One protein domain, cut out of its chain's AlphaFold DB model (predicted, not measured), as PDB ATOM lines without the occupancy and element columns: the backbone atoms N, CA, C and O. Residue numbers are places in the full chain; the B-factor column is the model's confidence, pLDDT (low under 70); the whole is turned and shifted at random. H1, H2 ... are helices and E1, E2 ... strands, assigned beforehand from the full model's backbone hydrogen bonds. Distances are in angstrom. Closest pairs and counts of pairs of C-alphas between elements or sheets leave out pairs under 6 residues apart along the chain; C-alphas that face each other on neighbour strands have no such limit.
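What this domain is: This is residues 11 to 123 of the 222 residues of the protein "Methylated-DNA--[protein]-cysteine S-methyltransferase" of Verrucomicrobia bacterium RIFCSPHIGHO2_12_FULL_41_10 (UniProt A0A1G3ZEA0). A twisted sheet of four strands makes the middle layer of three, with H1 and H2 over one face and H3 over the other. A long link with no named element, residues 54 to 83, loops round the outside from H1 to H2, and its residues 63 to 70 stick out. The printed part has 113 residues, with three named helices and four named strands in the order E1 E2 E3 H1 H2 E4 H3; the sheet, in the order E3 E2 E1 E4, is mixed, and so is the class, helices and strands. The whole is compact, with a radius of gyration of the C-alphas of 14.1 A and spans of 37 by 31 by 27 A.

How they stand to each other: E1, residues 11 to 18, and E2, residues 21 to 27, form an antiparallel hairpin, with N 14 and O 25 within hydrogen-bond range at 2.9 A. E3, residues 32 to 37, forms a hairpin with E2, N 26 and O 34 being 2.9 A apart; E1 E2 E3 are a meander, each strand the antiparallel neighbour of the one before. H1, residues 40 to 53, is on the sheet at a height of 9.4 A, over E2, E1 and E4, residues 101 to 104; its closest C-alphas to E4 are those of Leu 50 and Ala 103, 6.5 A. H2, residues 84 to 98, is on the same face at a height of 9.2 A and runs along the strands, at 9 degrees to E2 on the local plane. H1 and H2 only just touch, with 3 pairs of C-alphas within 8 A, the closest those of Ala 42 and Leu 84, 5.4 A; their steep tilt is 39 degrees, the same way. E4 is the parallel neighbour of E1, with N 13 and O 103 at 2.9 A. E3, H1 H2, E4 are a split strand-helix-strand unit, two strands running the same way with E2 E1 between them, and its crossover is right-handed. H3, residues 108 to 121, is on the opposite face at a height of 8.0 A; the closest C-alphas of H3 and E1 are those of Gln 114 and Leu 16, 6.5 A. In H1, H2 and H3 every O i to N i+4 pair is within hydrogen-bond range.

Where its parts are: E1 begins at C-alpha 11 (-14.414, 19.224, 61.290) and is 21.8 A long, E2 19.6 A, E3 14.7 A and E4 10.1 A. H1 measures 20.2 A, H2 21.2 A and H3 20.1 A, ending at C-alpha 121 (-19.317, 27.433, 85.335).

The domain as a whole: The C-alphas farthest apart, of Phe 55 and Gly 123, are 40.9 A apart. The printed part has no cut, and the link from H1 to H2 is long. The model's pLDDT is under 70 at residues 40, 43, 47 and 49 to 85.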
ATOM      1  N   LEU A  11     -13.901  18.877  59.978       91.25
ATOM      2  CA  LEU A  11     -14.414  19.224  61.290       91.25
ATOM      3  C   LEU A  11     -13.637  18.438  62.339       91.25
ATOM      4  O   LEU A  11     -13.407  17.234  62.183       91.25
ATOM      5  N   LYS A  12     -13.255  19.110  63.420       91.88
ATOM      6  CA  LYS A  12     -12.726  18.474  64.621       91.88
ATOM      7  C   LYS A  12     -13.849  18.272  65.619       91.88
ATOM      8  O   LYS A  12     -14.671  19.162  65.807       91.88
ATOM      9  N   ALA A  13     -13.886  17.092  66.226       91.81
ATOM     10  CA  ALA A  13     -14.815  16.760  67.293       91.81
ATOM     11  C   ALA A  13     -14.063  16.414  68.577       91.81
ATOM     12  O   ALA A  13     -13.114  15.623  68.569       91.81
ATOM     13  N   ALA A  14     -14.550  16.977  69.673       91.25
ATOM     14  CA  ALA A  14     -14.009  16.821  71.006       91.25
ATOM     15  C   ALA A  14     -15.119  16.618  72.037       91.25
ATOM     16  O   ALA A  14     -16.258  17.049  71.855       91.25
ATOM     17  N   GLN A  15     -14.755  15.970  73.135       91.50
ATOM     18  CA  GLN A  15     -15.604  15.812  74.307       91.50
ATOM     19  C   GLN A  15     -15.164  16.830  75.354       91.50
ATOM     20  O   GLN A  15     -13.967  16.943  75.622       91.50
ATOM     21  N   LEU A  16     -16.118  17.564  75.920       92.06
ATOM     22  CA  LEU A  16     -15.872  18.573  76.945       92.06
ATOM     23  C   LEU A  16     -16.668  18.217  78.199       92.06
ATOM     24  O   LEU A  16     -17.895  18.109  78.150       92.06
ATOM     25  N   GLU A  17     -15.975  18.031  79.316       89.44
ATOM     26  CA  GLU A  17     -16.612  17.761  80.602       89.44
ATOM     27  C   GLU A  17     -17.080  19.060  81.266       89.44
ATOM     28  O   GLU A  17     -16.386  20.080  81.240       89.44
ATOM     29  N   THR A  18     -18.268  19.018  81.869       90.81
ATOM     30  CA  THR A  18     -18.876  20.140  82.588       90.81
ATOM     31  C   THR A  18     -19.573  19.639  83.858       90.81
ATOM     32  O   THR A  18     -19.924  18.455  83.911       90.81
ATOM     33  N   PRO A  19     -19.894  20.518  84.831       89.62
ATOM     34  CA  PRO A  19     -20.715  20.147  85.992       89.62
ATOM     35  C   PRO A  19     -22.085  19.549  85.628       89.62
ATOM     36  O   PRO A  19     -22.691  18.829  86.415       89.62
ATOM     37  N   LEU A  20     -22.592  19.835  84.423       89.19
ATOM     38  CA  LEU A  20     -23.886  19.357  83.928       89.19
ATOM     39  C   LEU A  20     -23.789  18.090  83.066       89.19
ATOM     40  O   LEU A  20     -24.800  17.616  82.526       89.19
ATOM     41  N   GLY A  21     -22.588  17.524  82.954       87.69
ATOM     42  CA  GLY A  21     -22.289  16.311  82.204       87.69
ATOM     43  C   GLY A  21     -21.446  16.570  80.961       87.69
ATOM     44  O   GLY A  21     -20.989  17.683  80.697       87.69
ATOM     45  N   MET A  22     -21.233  15.508  80.189       88.00
ATOM     46  CA  MET A  22     -20.395  15.551  78.995       88.00
ATOM     47  C   MET A  22     -21.088  16.298  77.852       88.00
ATOM     48  O   MET A  22     -22.288  16.125  77.615       88.00
ATOM     49  N   MET A  23     -20.316  17.077  77.101       92.12
ATOM     50  CA  MET A  23     -20.755  17.739  75.878       92.12
ATOM     51  C   MET A  23     -19.930  17.271  74.678       92.12
ATOM     52  O   MET A  23     -18.722  17.069  74.783       92.12
ATOM     53  N   LEU A  24     -20.578  17.126  73.521       93.25
ATOM     54  CA  LEU A  24     -19.903  17.006  72.232       93.25
ATOM     55  C   LEU A  24     -19.730  18.402  71.648       93.25
ATOM     56  O   LEU A  24     -20.731  19.078  71.408       93.25
ATOM     57  N   ALA A  25     -18.493  18.784  71.357       96.06
ATOM     58  CA  ALA A  25     -18.163  20.004  70.640       96.06
ATOM     59  C   ALA A  25     -17.601  19.661  69.255       96.06
ATOM     60  O   ALA A  25     -16.773  18.757  69.124       96.06
ATOM     61  N   ILE A  26     -18.064  20.361  68.217       95.06
ATOM     62  CA  ILE A  26     -17.572  20.215  66.842       95.06
ATOM     63  C   ILE A  26     -17.311  21.601  66.258       95.06
ATOM     64  O   ILE A  26     -18.165  22.484  66.348       95.06
ATOM     65  N   ALA A  27     -16.147  21.770  65.644       95.69
ATOM     66  CA  ALA A  27     -15.726  23.016  65.013       95.69
ATOM     67  C   ALA A  27     -14.986  22.746  63.699       95.69
ATOM     68  O   ALA A  27     -14.378  21.685  63.534       95.69
ATOM     69  N   ASP A  28     -15.012  23.709  62.780       93.81
ATOM     70  CA  ASP A  28     -13.972  23.815  61.751       93.81
ATOM     71  C   ASP A  28     -12.786  24.629  62.298       93.81
ATOM     72  O   ASP A  28     -12.682  24.848  63.506       93.81
ATOM     73  N   GLU A  29     -11.843  25.011  61.438       92.69
ATOM     74  CA  GLU A  29     -10.654  25.776  61.837       92.69
ATOM     75  C   GLU A  29     -10.975  27.184  62.364       92.69
ATOM     76  O   GLU A  29     -10.164  27.738  63.102       92.69
ATOM     77  N   GLU A  30     -12.149  27.731  62.043       94.12
ATOM     78  CA  GLU A  30     -12.515  29.121  62.319       94.12
ATOM     79  C   GLU A  30     -13.558  29.242  63.433       94.12
ATOM     80  O   GLU A  30     -13.480  30.162  64.246       94.12
ATOM     81  N   ALA A  31     -14.537  28.332  63.492       96.25
ATOM     82  CA  ALA A  31     -15.709  28.502  64.339       96.25
ATOM     83  C   ALA A  31     -16.315  27.196  64.873       96.25
ATOM     84  O   ALA A  31     -16.303  26.128  64.249       96.25
ATOM     85  N   LEU A  32     -16.935  27.316  66.047       97.06
ATOM     86  CA  LEU A  32     -17.749  26.285  66.676       97.06
ATOM     87  C   LEU A  32     -19.100  26.169  65.955       97.06
ATOM     88  O   LEU A  32     -19.843  27.143  65.833       97.06
ATOM     89  N   CYS A  33     -19.450  24.965  65.506       95.19
ATOM     90  CA  CYS A  33     -20.694  24.710  64.772       95.19
ATOM     91  C   CYS A  33     -21.659  23.769  65.506       95.19
ATOM     92  O   CYS A  33     -22.837  23.695  65.148       95.19
ATOM     93  N   PHE A  34     -21.183  23.069  66.540       95.56
ATOM     94  CA  PHE A  34     -21.989  22.170  67.358       95.56
ATOM     95  C   PHE A  34     -21.473  22.128  68.798       95.56
ATOM     96  O   PHE A  34     -20.273  21.991  69.021       95.56
ATOM     97  N   LEU A  35     -22.383  22.197  69.764       95.62
ATOM     98  CA  LEU A  35     -22.139  22.038  71.189       95.62
ATOM     99  C   LEU A  35     -23.429  21.551  71.868       95.62
ATOM    100  O   LEU A  35     -24.364  22.324  72.073       95.62
ATOM    101  N   GLU A  36     -23.495  20.267  72.222       93.12
ATOM    102  CA  GLU A  36     -24.660  19.689  72.909       93.12
ATOM    103  C   GLU A  36     -24.267  18.686  73.991       93.12
ATOM    104  O   GLU A  36     -23.260  17.990  73.873       93.12
ATOM    105  N   PHE A  37     -25.111  18.566  75.018       90.06
ATOM    106  CA  PHE A  37     -25.000  17.521  76.036       90.06
ATOM    107  C   PHE A  37     -25.239  16.127  75.445       90.06
ATOM    108  O   PHE A  37     -26.194  15.911  74.694       90.06
ATOM    109  N   ILE A  38     -24.408  15.164  75.842       85.81
ATOM    110  CA  ILE A  38     -24.447  13.773  75.371       85.81
ATOM    111  C   ILE A  38     -24.416  12.795  76.549       85.81
ATOM    112  O   ILE A  38     -23.754  13.053  77.552       85.81
ATOM    113  N   ASN A  39     -25.111  11.659  76.427       76.19
ATOM    114  CA  ASN A  39     -24.985  10.557  77.389       76.19
ATOM    115  C   ASN A  39     -23.806   9.630  77.044       76.19
ATOM    116  O   ASN A  39     -23.202   9.718  75.971       76.19
ATOM    117  N   GLN A  40     -23.507   8.696  77.949       68.62
ATOM    118  CA  GLN A  40     -22.452   7.692  77.759       68.62
ATOM    119  C   GLN A  40     -22.709   6.770  76.552       68.62
ATOM    120  O   GLN A  40     -21.774   6.400  75.847       68.62
ATOM    121  N   GLU A  41     -23.967   6.433  76.255       71.69
ATOM    122  CA  GLU A  41     -24.314   5.614  75.083       71.69
ATOM    123  C   GLU A  41     -23.993   6.333  73.766       71.69
ATOM    124  O   GLU A  41     -23.423   5.754  72.837       71.69
ATOM    125  N   ALA A  42     -24.331   7.621  73.693       72.44
ATOM    126  CA  ALA A  42     -24.016   8.476  72.564       72.44
ATOM    127  C   ALA A  42     -22.516   8.611  72.369       72.44
ATOM    128  O   ALA A  42     -22.036   8.511  71.239       72.44
ATOM    129  N   LEU A  43     -21.786   8.760  73.471       67.25
ATOM    130  CA  LEU A  43     -20.335   8.779  73.483       67.25
ATOM    131  C   LEU A  43     -19.752   7.521  72.836       67.25
ATOM    132  O   LEU A  43     -18.958   7.608  71.899       67.25
ATOM    133  N   ALA A  44     -20.200   6.349  73.290       70.44
ATOM    134  CA  ALA A  44     -19.741   5.066  72.776       70.44
ATOM    135  C   ALA A  44     -20.064   4.895  71.281       70.44
ATOM    136  O   ALA A  44     -19.216   4.438  70.510       70.44
ATOM    137  N   SER A  45     -21.264   5.301  70.845       72.62
ATOM    138  CA  SER A  45     -21.659   5.240  69.429       72.62
ATOM    139  C   SER A  45     -20.802   6.157  68.552       72.62
ATOM    140  O   SER A  45     -20.317   5.725  67.502       72.62
ATOM    141  N   ILE A  46     -20.580   7.402  68.984       71.56
ATOM    142  CA  ILE A  46     -19.764   8.383  68.259       71.56
ATOM    143  C   ILE A  46     -18.324   7.887  68.143       71.56
ATOM    144  O   ILE A  46     -17.793   7.844  67.034       71.56
ATOM    145  N   ASN A  47     -17.723   7.437  69.246       69.12
ATOM    146  CA  ASN A  47     -16.343   6.946  69.256       69.12
ATOM    147  C   ASN A  47     -16.159   5.776  68.284       69.12
ATOM    148  O   ASN A  47     -15.230   5.795  67.477       69.12
ATOM    149  N   ARG A  48     -17.097   4.819  68.271       70.62
ATOM    150  CA  ARG A  48     -17.088   3.679  67.341       70.62
ATOM    151  C   ARG A  48     -17.217   4.101  65.871       70.62
ATOM    152  O   ARG A  48     -16.594   3.503  64.997       70.62
ATOM    153  N   LYS A  49     -18.037   5.111  65.567       69.75
ATOM    154  CA  LYS A  49     -18.234   5.594  64.185       69.75
ATOM    155  C   LYS A  49     -17.049   6.421  63.687       69.75
ATOM    156  O   LYS A  49     -16.641   6.268  62.535       69.75
ATOM    157  N   LEU A  50     -16.469   7.253  64.550       64.06
ATOM    158  CA  LEU A  50     -15.272   8.032  64.232       64.06
ATOM    159  C   LEU A  50     -14.045   7.126  64.063       64.06
ATOM    160  O   LEU A  50     -13.268   7.336  63.131       64.06
ATOM    161  N   SER A  51     -13.914   6.073  64.877       57.16
ATOM    162  CA  SER A  51     -12.847   5.073  64.736       57.16
ATOM    163  C   SER A  51     -12.968   4.225  63.470       57.16
ATOM    164  O   SER A  51     -11.958   3.797  62.932       57.16
ATOM    165  N   ALA A  52     -14.189   3.967  62.990       53.34
ATOM    166  CA  ALA A  52     -14.421   3.188  61.769       53.34
ATOM    167  C   ALA A  52     -14.209   4.001  60.477       53.34
ATOM    168  O   ALA A  52     -13.963   3.428  59.421       53.34
ATOM    169  N   THR A  53     -14.307   5.332  60.555       46.50
ATOM    170  CA  THR A  53     -14.172   6.237  59.394       46.50
ATOM    171  C   THR A  53     -12.744   6.780  59.238       46.50
ATOM    172  O   THR A  53     -12.403   7.349  58.205       46.50
ATOM    173  N   THR A  54     -11.889   6.580  60.244       40.03
ATOM    174  CA  THR A  54     -10.516   7.095  60.286       40.03
ATOM    175  C   THR A  54      -9.538   5.919  60.275       40.03
ATOM    176  O   THR A  54      -9.633   5.035  61.122       40.03
ATOM    177  N   PHE A  55      -8.577   5.901  59.343       34.34
ATOM    178  CA  PHE A  55      -7.366   5.077  59.461       34.34
ATOM    179  C   PHE A  55      -6.595   5.576  60.694       34.34
ATOM    180  O   PHE A  55      -5.817   6.521  60.620       34.34
ATOM    181  N   GLY A  56      -6.914   5.030  61.861       34.56
ATOM    182  CA  GLY A  56      -6.396   5.512  63.134       34.56
ATOM    183  C   GLY A  56      -7.304   5.054  64.255       34.56
ATOM    184  O   GLY A  56      -8.405   5.568  64.443       34.56
ATOM    185  N   THR A  57      -6.845   4.040  64.976       32.12
ATOM    186  CA  THR A  57      -7.500   3.502  66.161       32.12
ATOM    187  C   THR A  57      -7.874   4.649  67.100       32.12
ATOM    188  O   THR A  57      -7.039   5.499  67.403       32.12
ATOM    189  N   PHE A  58      -9.102   4.635  67.626       38.78
ATOM    190  CA  PHE A  58      -9.479   5.360  68.844       38.78
ATOM    191  C   PHE A  58      -8.763   4.694  70.031       38.78
ATOM    192  O   PHE A  58      -9.369   4.094  70.909       38.78
ATOM    193  N   ARG A  59      -7.431   4.684  69.987       34.53
ATOM    194  CA  ARG A  59      -6.585   4.446  71.142       34.53
ATOM    195  C   ARG A  59      -6.382   5.809  71.765       34.53
ATOM    196  O   ARG A  59      -5.965   6.732  71.076       34.53
ATOM    197  N   SER A  60      -6.780   5.893  73.026       34.94
ATOM    198  CA  SER A  60      -6.412   6.833  74.088       34.94
ATOM    199  C   SER A  60      -5.141   7.683  73.879       34.94
ATOM    200  O   SER A  60      -4.235   7.644  74.698       34.94
ATOM    201  N   ASN A  61      -5.100   8.497  72.828       32.94
ATOM    202  CA  ASN A  61      -4.271   9.695  72.713       32.94
ATOM    203  C   ASN A  61      -5.168  10.928  72.917       32.94
ATOM    204  O   ASN A  61      -5.031  11.960  72.264       32.94
ATOM    205  N   ILE A  62      -6.114  10.807  73.854       41.00
ATOM    206  CA  ILE A  62      -6.341  11.876  74.826       41.00
ATOM    207  C   ILE A  62      -4.951  12.171  75.377       41.00
ATOM    208  O   ILE A  62      -4.370  11.298  76.016       41.00
ATOM    209  N   GLY A  63      -4.367  13.313  75.008       31.12
ATOM    210  CA  GLY A  63      -3.087  13.724  75.568       31.12
ATOM    211  C   GLY A  63      -3.152  13.519  77.074       31.12
ATOM    212  O   GLY A  63      -4.147  13.906  77.691       31.12
ATOM    213  N   ALA A  64      -2.152  12.827  77.616       28.39
ATOM    214  CA  ALA A  64      -1.950  12.749  79.046       28.39
ATOM    215  C   ALA A  64      -2.068  14.178  79.587       28.39
ATOM    216  O   ALA A  64      -1.318  15.075  79.199       28.39
ATOM    217  N   TRP A  65      -3.123  14.403  80.359       36.69
ATOM    218  CA  TRP A  65      -3.353  15.650  81.053       36.69
ATOM    219  C   TRP A  65      -2.295  15.746  82.152       36.69
ATOM    220  O   TRP A  65      -2.352  15.001  83.122       36.69
ATOM    221  N   GLU A  66      -1.331  16.649  82.002       33.12
ATOM    222  CA  GLU A  66      -0.367  17.009  83.054       33.12
ATOM    223  C   GLU A  66      -0.782  18.318  83.751       33.12
ATOM    224  O   GLU A  66       0.022  19.219  83.967       33.12
ATOM    225  N   GLY A  67      -2.070  18.461  84.075       34.50
ATOM    226  CA  GLY A  67      -2.585  19.626  84.795       34.50
ATOM    227  C   GLY A  67      -3.688  19.222  85.759       34.50
ATOM    228  O   GLY A  67      -4.635  18.562  85.339       34.50
ATOM    229  N   GLU A  68      -3.528  19.611  87.025       40.56
ATOM    230  CA  GLU A  68      -4.391  19.345  88.185       40.56
ATOM    231  C   GLU A  68      -5.882  19.179  87.814       40.56
ATOM    232  O   GLU A  68      -6.581  20.139  87.474       40.56
ATOM    233  N   GLU A  69      -6.359  17.929  87.833       48.81
ATOM    234  CA  GLU A  69      -7.740  17.548  87.520       48.81
ATOM    235  C   GLU A  69      -8.695  18.064  88.606       48.81
ATOM    236  O   GLU A  69      -8.928  17.426  89.633       48.81
ATOM    237  N   GLU A  70      -9.312  19.218  88.364       53.38
ATOM    238  CA  GLU A  70     -10.540  19.598  89.059       53.38
ATOM    239  C   GLU A  70     -11.680  18.726  88.512       53.38
ATOM    240  O   GLU A  70     -12.341  19.052  87.522       53.38
ATOM    241  N   ARG A  71     -11.844  17.549  89.116       58.75
ATOM    242  CA  ARG A  71     -12.894  16.592  88.774       58.75
ATOM    243  C   ARG A  71     -14.238  17.113  89.275       58.75
ATOM    244  O   ARG A  71     -14.434  17.275  90.479       58.75
ATOM    245  N   TRP A  72     -15.175  17.357  88.363       63.12
ATOM    246  CA  TRP A  72     -16.526  17.770  88.737       63.12
ATOM    247  C   TRP A  72     -17.258  16.644  89.469       63.12
ATOM    248  O   TRP A  72     -17.082  15.458  89.170       63.12
ATOM    249  N   LEU A  73     -18.120  17.018  90.418       60.94
ATOM    250  CA  LEU A  73     -19.085  16.078  90.977       60.94
ATOM    251  C   LEU A  73     -19.969  15.512  89.850       60.94
ATOM    252  O   LEU A  73     -20.215  16.202  88.856       60.94
ATOM    253  N   PRO A  74     -20.447  14.261  89.980       58.81
ATOM    254  CA  PRO A  74     -21.280  13.649  88.957       58.81
ATOM    255  C   PRO A  74     -22.507  14.518  88.674       58.81
ATOM    256  O   PRO A  74     -23.188  14.974  89.591       58.81
ATOM    257  N   ALA A  75     -22.784  14.722  87.384       61.94
ATOM    258  CA  ALA A  75     -23.872  15.581  86.944       61.94
ATOM    259  C   ALA A  75     -25.211  15.146  87.572       61.94
ATOM    260  O   ALA A  75     -25.580  13.972  87.439       61.94
ATOM    261  N   PRO A  76     -25.986  16.068  88.169       64.69
ATOM    262  CA  PRO A  76     -27.230  15.722  88.861       64.69
ATOM    263  C   PRO A  76     -28.366  15.286  87.912       64.69
ATOM    264  O   PRO A  76     -29.409  14.830  88.364       64.69
ATOM    265  N   PHE A  77     -28.168  15.379  86.589       67.62
ATOM    266  CA  PHE A  77     -29.212  15.212  85.567       67.62
ATOM    267  C   PHE A  77     -28.976  14.000  84.649       67.62
ATOM    268  O   PHE A  77     -28.964  14.122  83.417       67.62
ATOM    269  N   GLN A  78     -28.758  12.816  85.234       57.22
ATOM    270  CA  GLN A  78     -28.446  11.602  84.465       57.22
ATOM    271  C   GLN A  78     -29.571  11.147  83.508       57.22
ATOM    272  O   GLN A  78     -29.281  10.469  82.524       57.22
ATOM    273  N   SER A  79     -30.827  11.552  83.730       56.25
ATOM    274  CA  SER A  79     -31.990  11.212  82.886       56.25
ATOM    275  C   SER A  79     -32.220  12.139  81.685       56.25
ATOM    276  O   SER A  79     -32.967  11.794  80.774       56.25
ATOM    277  N   ASP A  80     -31.582  13.311  81.655       58.47
ATOM    278  CA  ASP A  80     -32.019  14.447  80.824       58.47
ATOM    279  C   ASP A  80     -31.268  14.572  79.485       58.47
ATOM    280  O   ASP A  80     -31.261  15.622  78.842       58.47
ATOM    281  N   TYR A  81     -30.548  13.533  79.070       62.12
ATOM    282  CA  TYR A  81     -29.693  13.595  77.884       62.12
ATOM    283  C   TYR A  81     -30.472  13.543  76.563       62.12
ATOM    284  O   TYR A  81     -31.516  12.902  76.439       62.12
ATOM    285  N   CYS A  82     -29.914  14.174  75.524       57.44
ATOM    286  CA  CYS A  82     -30.437  14.067  74.166       57.44
ATOM    287  C   CYS A  82     -30.432  12.596  73.719       57.44
ATOM    288  O   CYS A  82     -29.376  11.966  73.642       57.44
ATOM    289  N   HIS A  83     -31.610  12.047  73.403       66.12
ATOM    290  CA  HIS A  83     -31.726  10.676  72.904       66.12
ATOM    291  C   HIS A  83     -30.829  10.457  71.677       66.12
ATOM    292  O   HIS A  83     -30.923  11.196  70.690       66.12
ATOM    293  N   LEU A  84     -30.031   9.389  71.705       60.97
ATOM    294  CA  LEU A  84     -29.034   9.057  70.685       60.97
ATOM    295  C   LEU A  84     -29.537   9.177  69.225       60.97
ATOM    296  O   LEU A  84     -28.867   9.836  68.425       60.97
ATOM    297  N   PRO A  85     -30.739   8.687  68.847       68.94
ATOM    298  CA  PRO A  85     -31.236   8.830  67.474       68.94
ATOM    299  C   PRO A  85     -31.419  10.287  67.015       68.94
ATOM    300  O   PRO A  85     -31.299  10.592  65.825       68.94
ATOM    301  N   LYS A  86     -31.722  11.209  67.941       78.81
ATOM    302  CA  LYS A  86     -31.844  12.641  67.632       78.81
ATOM    303  C   LYS A  86     -30.466  13.256  67.393       78.81
ATOM    304  O   LYS A  86     -30.312  13.985  66.413       78.81
ATOM    305  N   LEU A  87     -29.477  12.926  68.223       81.44
ATOM    306  CA  LEU A  87     -28.100  13.408  68.085       81.44
ATOM    307  C   LEU A  87     -27.466  12.960  66.761       81.44
ATOM    308  O   LEU A  87     -26.942  13.786  66.016       81.44
ATOM    309  N   GLU A  88     -27.591  11.680  66.404       81.44
ATOM    310  CA  GLU A  88     -27.040  11.157  65.145       81.44
ATOM    311  C   GLU A  88     -27.637  11.855  63.920       81.44
ATOM    312  O   GLU A  88     -26.929  12.160  62.958       81.44
ATOM    313  N   ARG A  89     -28.936  12.174  63.963       85.62
ATOM    314  CA  ARG A  89     -29.604  12.935  62.900       85.62
ATOM    315  C   ARG A  89     -29.045  14.351  62.776       85.62
ATOM    316  O   ARG A  89     -28.889  14.831  61.651       85.62
ATOM    317  N   LYS A  90     -28.752  15.018  63.898       88.19
ATOM    318  CA  LYS A  90     -28.148  16.358  63.904       88.19
ATOM    319  C   LYS A  90     -26.738  16.326  63.312       88.19
ATOM    320  O   LYS A  90     -26.481  17.065  62.365       88.19
ATOM    321  N   ILE A  91     -25.888  15.396  63.755       87.31
ATOM    322  CA  ILE A  91     -24.522  15.216  63.227       87.31
ATOM    323  C   ILE A  91     -24.548  14.884  61.729       87.31
ATOM    324  O   ILE A  91     -23.817  15.483  60.943       87.31
ATOM    325  N   LYS A  92     -25.438  13.981  61.293       86.00
ATOM    326  CA  LYS A  92     -25.601  13.660  59.867       86.00
ATOM    327  C   LYS A  92     -25.987  14.899  59.057       86.00
ATOM    328  O   LYS A  92     -25.460  15.111  57.970       86.00
ATOM    329  N   ARG A  93     -26.898  15.729  59.575       87.62
ATOM    330  CA  ARG A  93     -27.307  16.976  58.918       87.62
ATOM    331  C   ARG A  93     -26.160  17.984  58.843       87.62
ATOM    332  O   ARG A  93     -26.020  18.609  57.797       87.62
ATOM    333  N   LEU A  94     -25.368  18.120  59.907       87.31
ATOM    334  CA  LEU A  94     -24.152  18.939  59.937       87.31
ATOM    335  C   LEU A  94     -23.211  18.515  58.801       87.31
ATOM    336  O   LEU A  94     -22.985  19.301  57.889       87.31
ATOM    337  N   VAL A  95     -22.802  17.243  58.781       86.44
ATOM    338  CA  VAL A  95     -21.906  16.670  57.759       86.44
ATOM    339  C   VAL A  95     -22.414  16.904  56.335       86.44
ATOM    340  O   VAL A  95     -21.647  17.308  55.461       86.44
ATOM    341  N   LEU A  96     -23.708  16.672  56.092       86.31
ATOM    342  CA  LEU A  96     -24.309  16.863  54.770       86.31
ATOM    343  C   LEU A  96     -24.332  18.337  54.349       86.31
ATOM    344  O   LEU A  96     -24.012  18.643  53.203       86.31
ATOM    345  N   LYS A  97     -24.698  19.248  55.259       86.12
ATOM    346  CA  LYS A  97     -24.762  20.686  54.964       86.12
ATOM    347  C   LYS A  97     -23.381  21.286  54.726       86.12
ATOM    348  O   LYS A  97     -23.239  22.121  53.840       86.12
ATOM    349  N   THR A  98     -22.379  20.862  55.488       84.50
ATOM    350  CA  THR A  98     -21.020  21.412  55.398       84.50
ATOM    351  C   THR A  98     -20.129  20.657  54.411       84.50
ATOM    352  O   THR A  98     -19.004  21.085  54.156       84.50
ATOM    353  N   LYS A  99     -20.612  19.537  53.846       86.69
ATOM    354  CA  LYS A  99     -19.846  18.630  52.969       86.69
ATOM    355  C   LYS A  99     -18.506  18.224  53.596       86.69
ATOM    356  O   LYS A  99     -17.480  18.161  52.918       86.69
ATOM    357  N   SER A 100     -18.512  18.003  54.908       84.81
ATOM    358  CA  SER A 100     -17.295  17.826  55.702       84.81
ATOM    359  C   SER A 100     -17.066  16.387  56.135       84.81
ATOM    360  O   SER A 100     -17.970  15.557  56.100       84.81
ATOM    361  N   VAL A 101     -15.854  16.103  56.602       85.88
ATOM    362  CA  VAL A 101     -15.549  14.888  57.366       85.88
ATOM    363  C   VAL A 101     -15.284  15.295  58.807       85.88
ATOM    364  O   VAL A 101     -14.579  16.273  59.043       85.88
ATOM    365  N   ILE A 102     -15.848  14.555  59.760       87.00
ATOM    366  CA  ILE A 102     -15.560  14.750  61.182       87.00
ATOM    367  C   ILE A 102     -14.428  13.808  61.569       87.00
ATOM    368  O   ILE A 102     -14.529  12.599  61.362       87.00
ATOM    369  N   ALA A 103     -13.377  14.366  62.156       86.38
ATOM    370  CA  ALA A 103     -12.276  13.628  62.749       86.38
ATOM    371  C   ALA A 103     -12.146  13.995  64.235       86.38
ATOM    372  O   ALA A 103     -12.414  15.139  64.612       86.38
ATOM    373  N   PRO A 104     -11.712  13.063  65.094       86.06
ATOM    374  CA  PRO A 104     -11.394  13.401  66.472       86.06
ATOM    375  C   PRO A 104     -10.225  14.396  66.536       86.06
ATOM    376  O   PRO A 104      -9.332  14.405  65.680       86.06
ATOM    377  N   GLY A 105     -10.232  15.232  67.569       88.12
ATOM    378  CA  GLY A 105      -9.109  16.099  67.912       88.12
ATOM    379  C   GLY A 105      -9.540  17.474  68.400       88.12
ATOM    380  O   GLY A 105     -10.717  17.819  68.386       88.12
ATOM    381  N   MET A 106      -8.547  18.257  68.808       92.38
ATOM    382  CA  MET A 106      -8.718  19.647  69.220       92.38
ATOM    383  C   MET A 106      -8.224  20.591  68.127       92.38
ATOM    384  O   MET A 106      -7.242  20.304  67.440       92.38
ATOM    385  N   ASN A 107      -8.877  21.737  68.014       94.81
ATOM    386  CA  ASN A 107      -8.422  22.908  67.272       94.81
ATOM    387  C   ASN A 107      -8.719  24.165  68.105       94.81
ATOM    388  O   ASN A 107      -9.164  24.051  69.249       94.81
ATOM    389  N   GLU A 108      -8.437  25.351  67.571       96.69
ATOM    390  CA  GLU A 108      -8.500  26.562  68.391       96.69
ATOM    391  C   GLU A 108      -9.908  26.909  68.895       96.69
ATOM    392  O   GLU A 108     -10.039  27.072  70.111       96.69
ATOM    393  N   PRO A 109     -10.979  26.895  68.074       97.69
ATOM    394  CA  PRO A 109     -12.331  27.130  68.585       97.69
ATOM    395  C   PRO A 109     -12.736  26.153  69.699       97.69
ATOM    396  O   PRO A 109     -13.372  26.555  70.670       97.69
ATOM    397  N   LEU A 110     -12.316  24.881  69.613       97.69
ATOM    398  CA  LEU A 110     -12.580  23.882  70.657       97.69
ATOM    399  C   LEU A 110     -11.818  24.165  71.961       97.69
ATOM    400  O   LEU A 110     -12.371  23.990  73.047       97.69
ATOM    401  N   ARG A 111     -10.566  24.638  71.879       98.06
ATOM    402  CA  ARG A 111      -9.799  25.053  73.067       98.06
ATOM    403  C   ARG A 111     -10.378  26.313  73.697       98.06
ATOM    404  O   ARG A 111     -10.435  26.399  74.923       98.06
ATOM    405  N   MET A 112     -10.808  27.274  72.877       98.25
ATOM    406  CA  MET A 112     -11.472  28.491  73.342       98.25
ATOM    407  C   MET A 112     -12.733  28.144  74.127       98.25
ATOM    408  O   MET A 112     -12.794  28.460  75.314       98.25
ATOM    409  N   ILE A 113     -13.664  27.391  73.532       98.50
ATOM    410  CA  ILE A 113     -14.918  27.062  74.217       98.50
ATOM    411  C   ILE A 113     -14.687  26.220  75.471       98.50
ATOM    412  O   ILE A 113     -15.377  26.401  76.468       98.50
ATOM    413  N   GLN A 114     -13.686  25.337  75.479       98.00
ATOM    414  CA  GLN A 114     -13.333  24.586  76.681       98.00
ATOM    415  C   GLN A 114     -12.896  25.514  77.825       98.00
ATOM    416  O   GLN A 114     -13.333  25.332  78.962       98.00
ATOM    417  N   ARG A 115     -12.038  26.507  77.546       97.75
ATOM    418  CA  ARG A 115     -11.613  27.509  78.542       97.75
ATOM    419  C   ARG A 115     -12.792  28.371  78.997       97.75
ATOM    420  O   ARG A 115     -12.955  28.584  80.197       97.75
ATOM    421  N   GLU A 116     -13.627  28.816  78.065       98.38
ATOM    422  CA  GLU A 116     -14.780  29.672  78.358       98.38
ATOM    423  C   GLU A 116     -15.853  28.949  79.171       98.38
ATOM    424  O   GLU A 116     -16.345  29.513  80.140       98.38
ATOM    425  N   LEU A 117     -16.161  27.685  78.863       97.88
ATOM    426  CA  LEU A 117     -17.086  26.879  79.665       97.88
ATOM    427  C   LEU A 117     -16.580  26.727  81.102       97.88
ATOM    428  O   LEU A 117     -17.351  26.917  82.041       97.88
ATOM    429  N   LYS A 118     -15.282  26.453  81.298       96.31
ATOM    430  CA  LYS A 118     -14.697  26.399  82.649       96.31
ATOM    431  C   LYS A 118     -14.872  27.721  83.398       96.31
ATOM    432  O   LYS A 118     -15.214  27.704  84.576       96.31
ATOM    433  N   ALA A 119     -14.643  28.857  82.739       96.12
ATOM    434  CA  ALA A 119     -14.833  30.171  83.348       96.12
ATOM    435  C   ALA A 119     -16.318  30.472  83.630       96.12
ATOM    436  O   ALA A 119     -16.640  30.957  84.715       96.12
ATOM    437  N   TYR A 120     -17.216  30.114  82.708       97.25
ATOM    438  CA  TYR A 120     -18.666  30.278  82.831       97.25
ATOM    439  C   TYR A 120     -19.207  29.531  84.049       97.25
ATOM    440  O   TYR A 120     -19.864  30.135  84.894       97.25
ATOM    441  N   PHE A 121     -18.871  28.247  84.198       94.94
ATOM    442  CA  PHE A 121     -19.317  27.433  85.335       94.94
ATOM    443  C   PHE A 121     -18.709  27.864  86.677       94.94
ATOM    444  O   PHE A 121     -19.242  27.511  87.723       94.94
ATOM    445  N   LYS A 122     -17.634  28.660  86.666       93.50
ATOM    446  CA  LYS A 122     -17.055  29.298  87.862       93.50
ATOM    447  C   LYS A 122     -17.626  30.694  88.147       93.50
ATOM    448  O   LYS A 122     -17.112  31.368  89.033       93.50
ATOM    449  N   GLY A 123     -18.600  31.161  87.362       93.50
ATOM    450  CA  GLY A 123     -19.154  32.515  87.476       93.50
ATOM    451  C   GLY A 123     -18.201  33.628  87.021       93.50
ATOM    452  O   GLY A 123     -18.459  34.798  87.266       93.50
TER     453      GLY A 123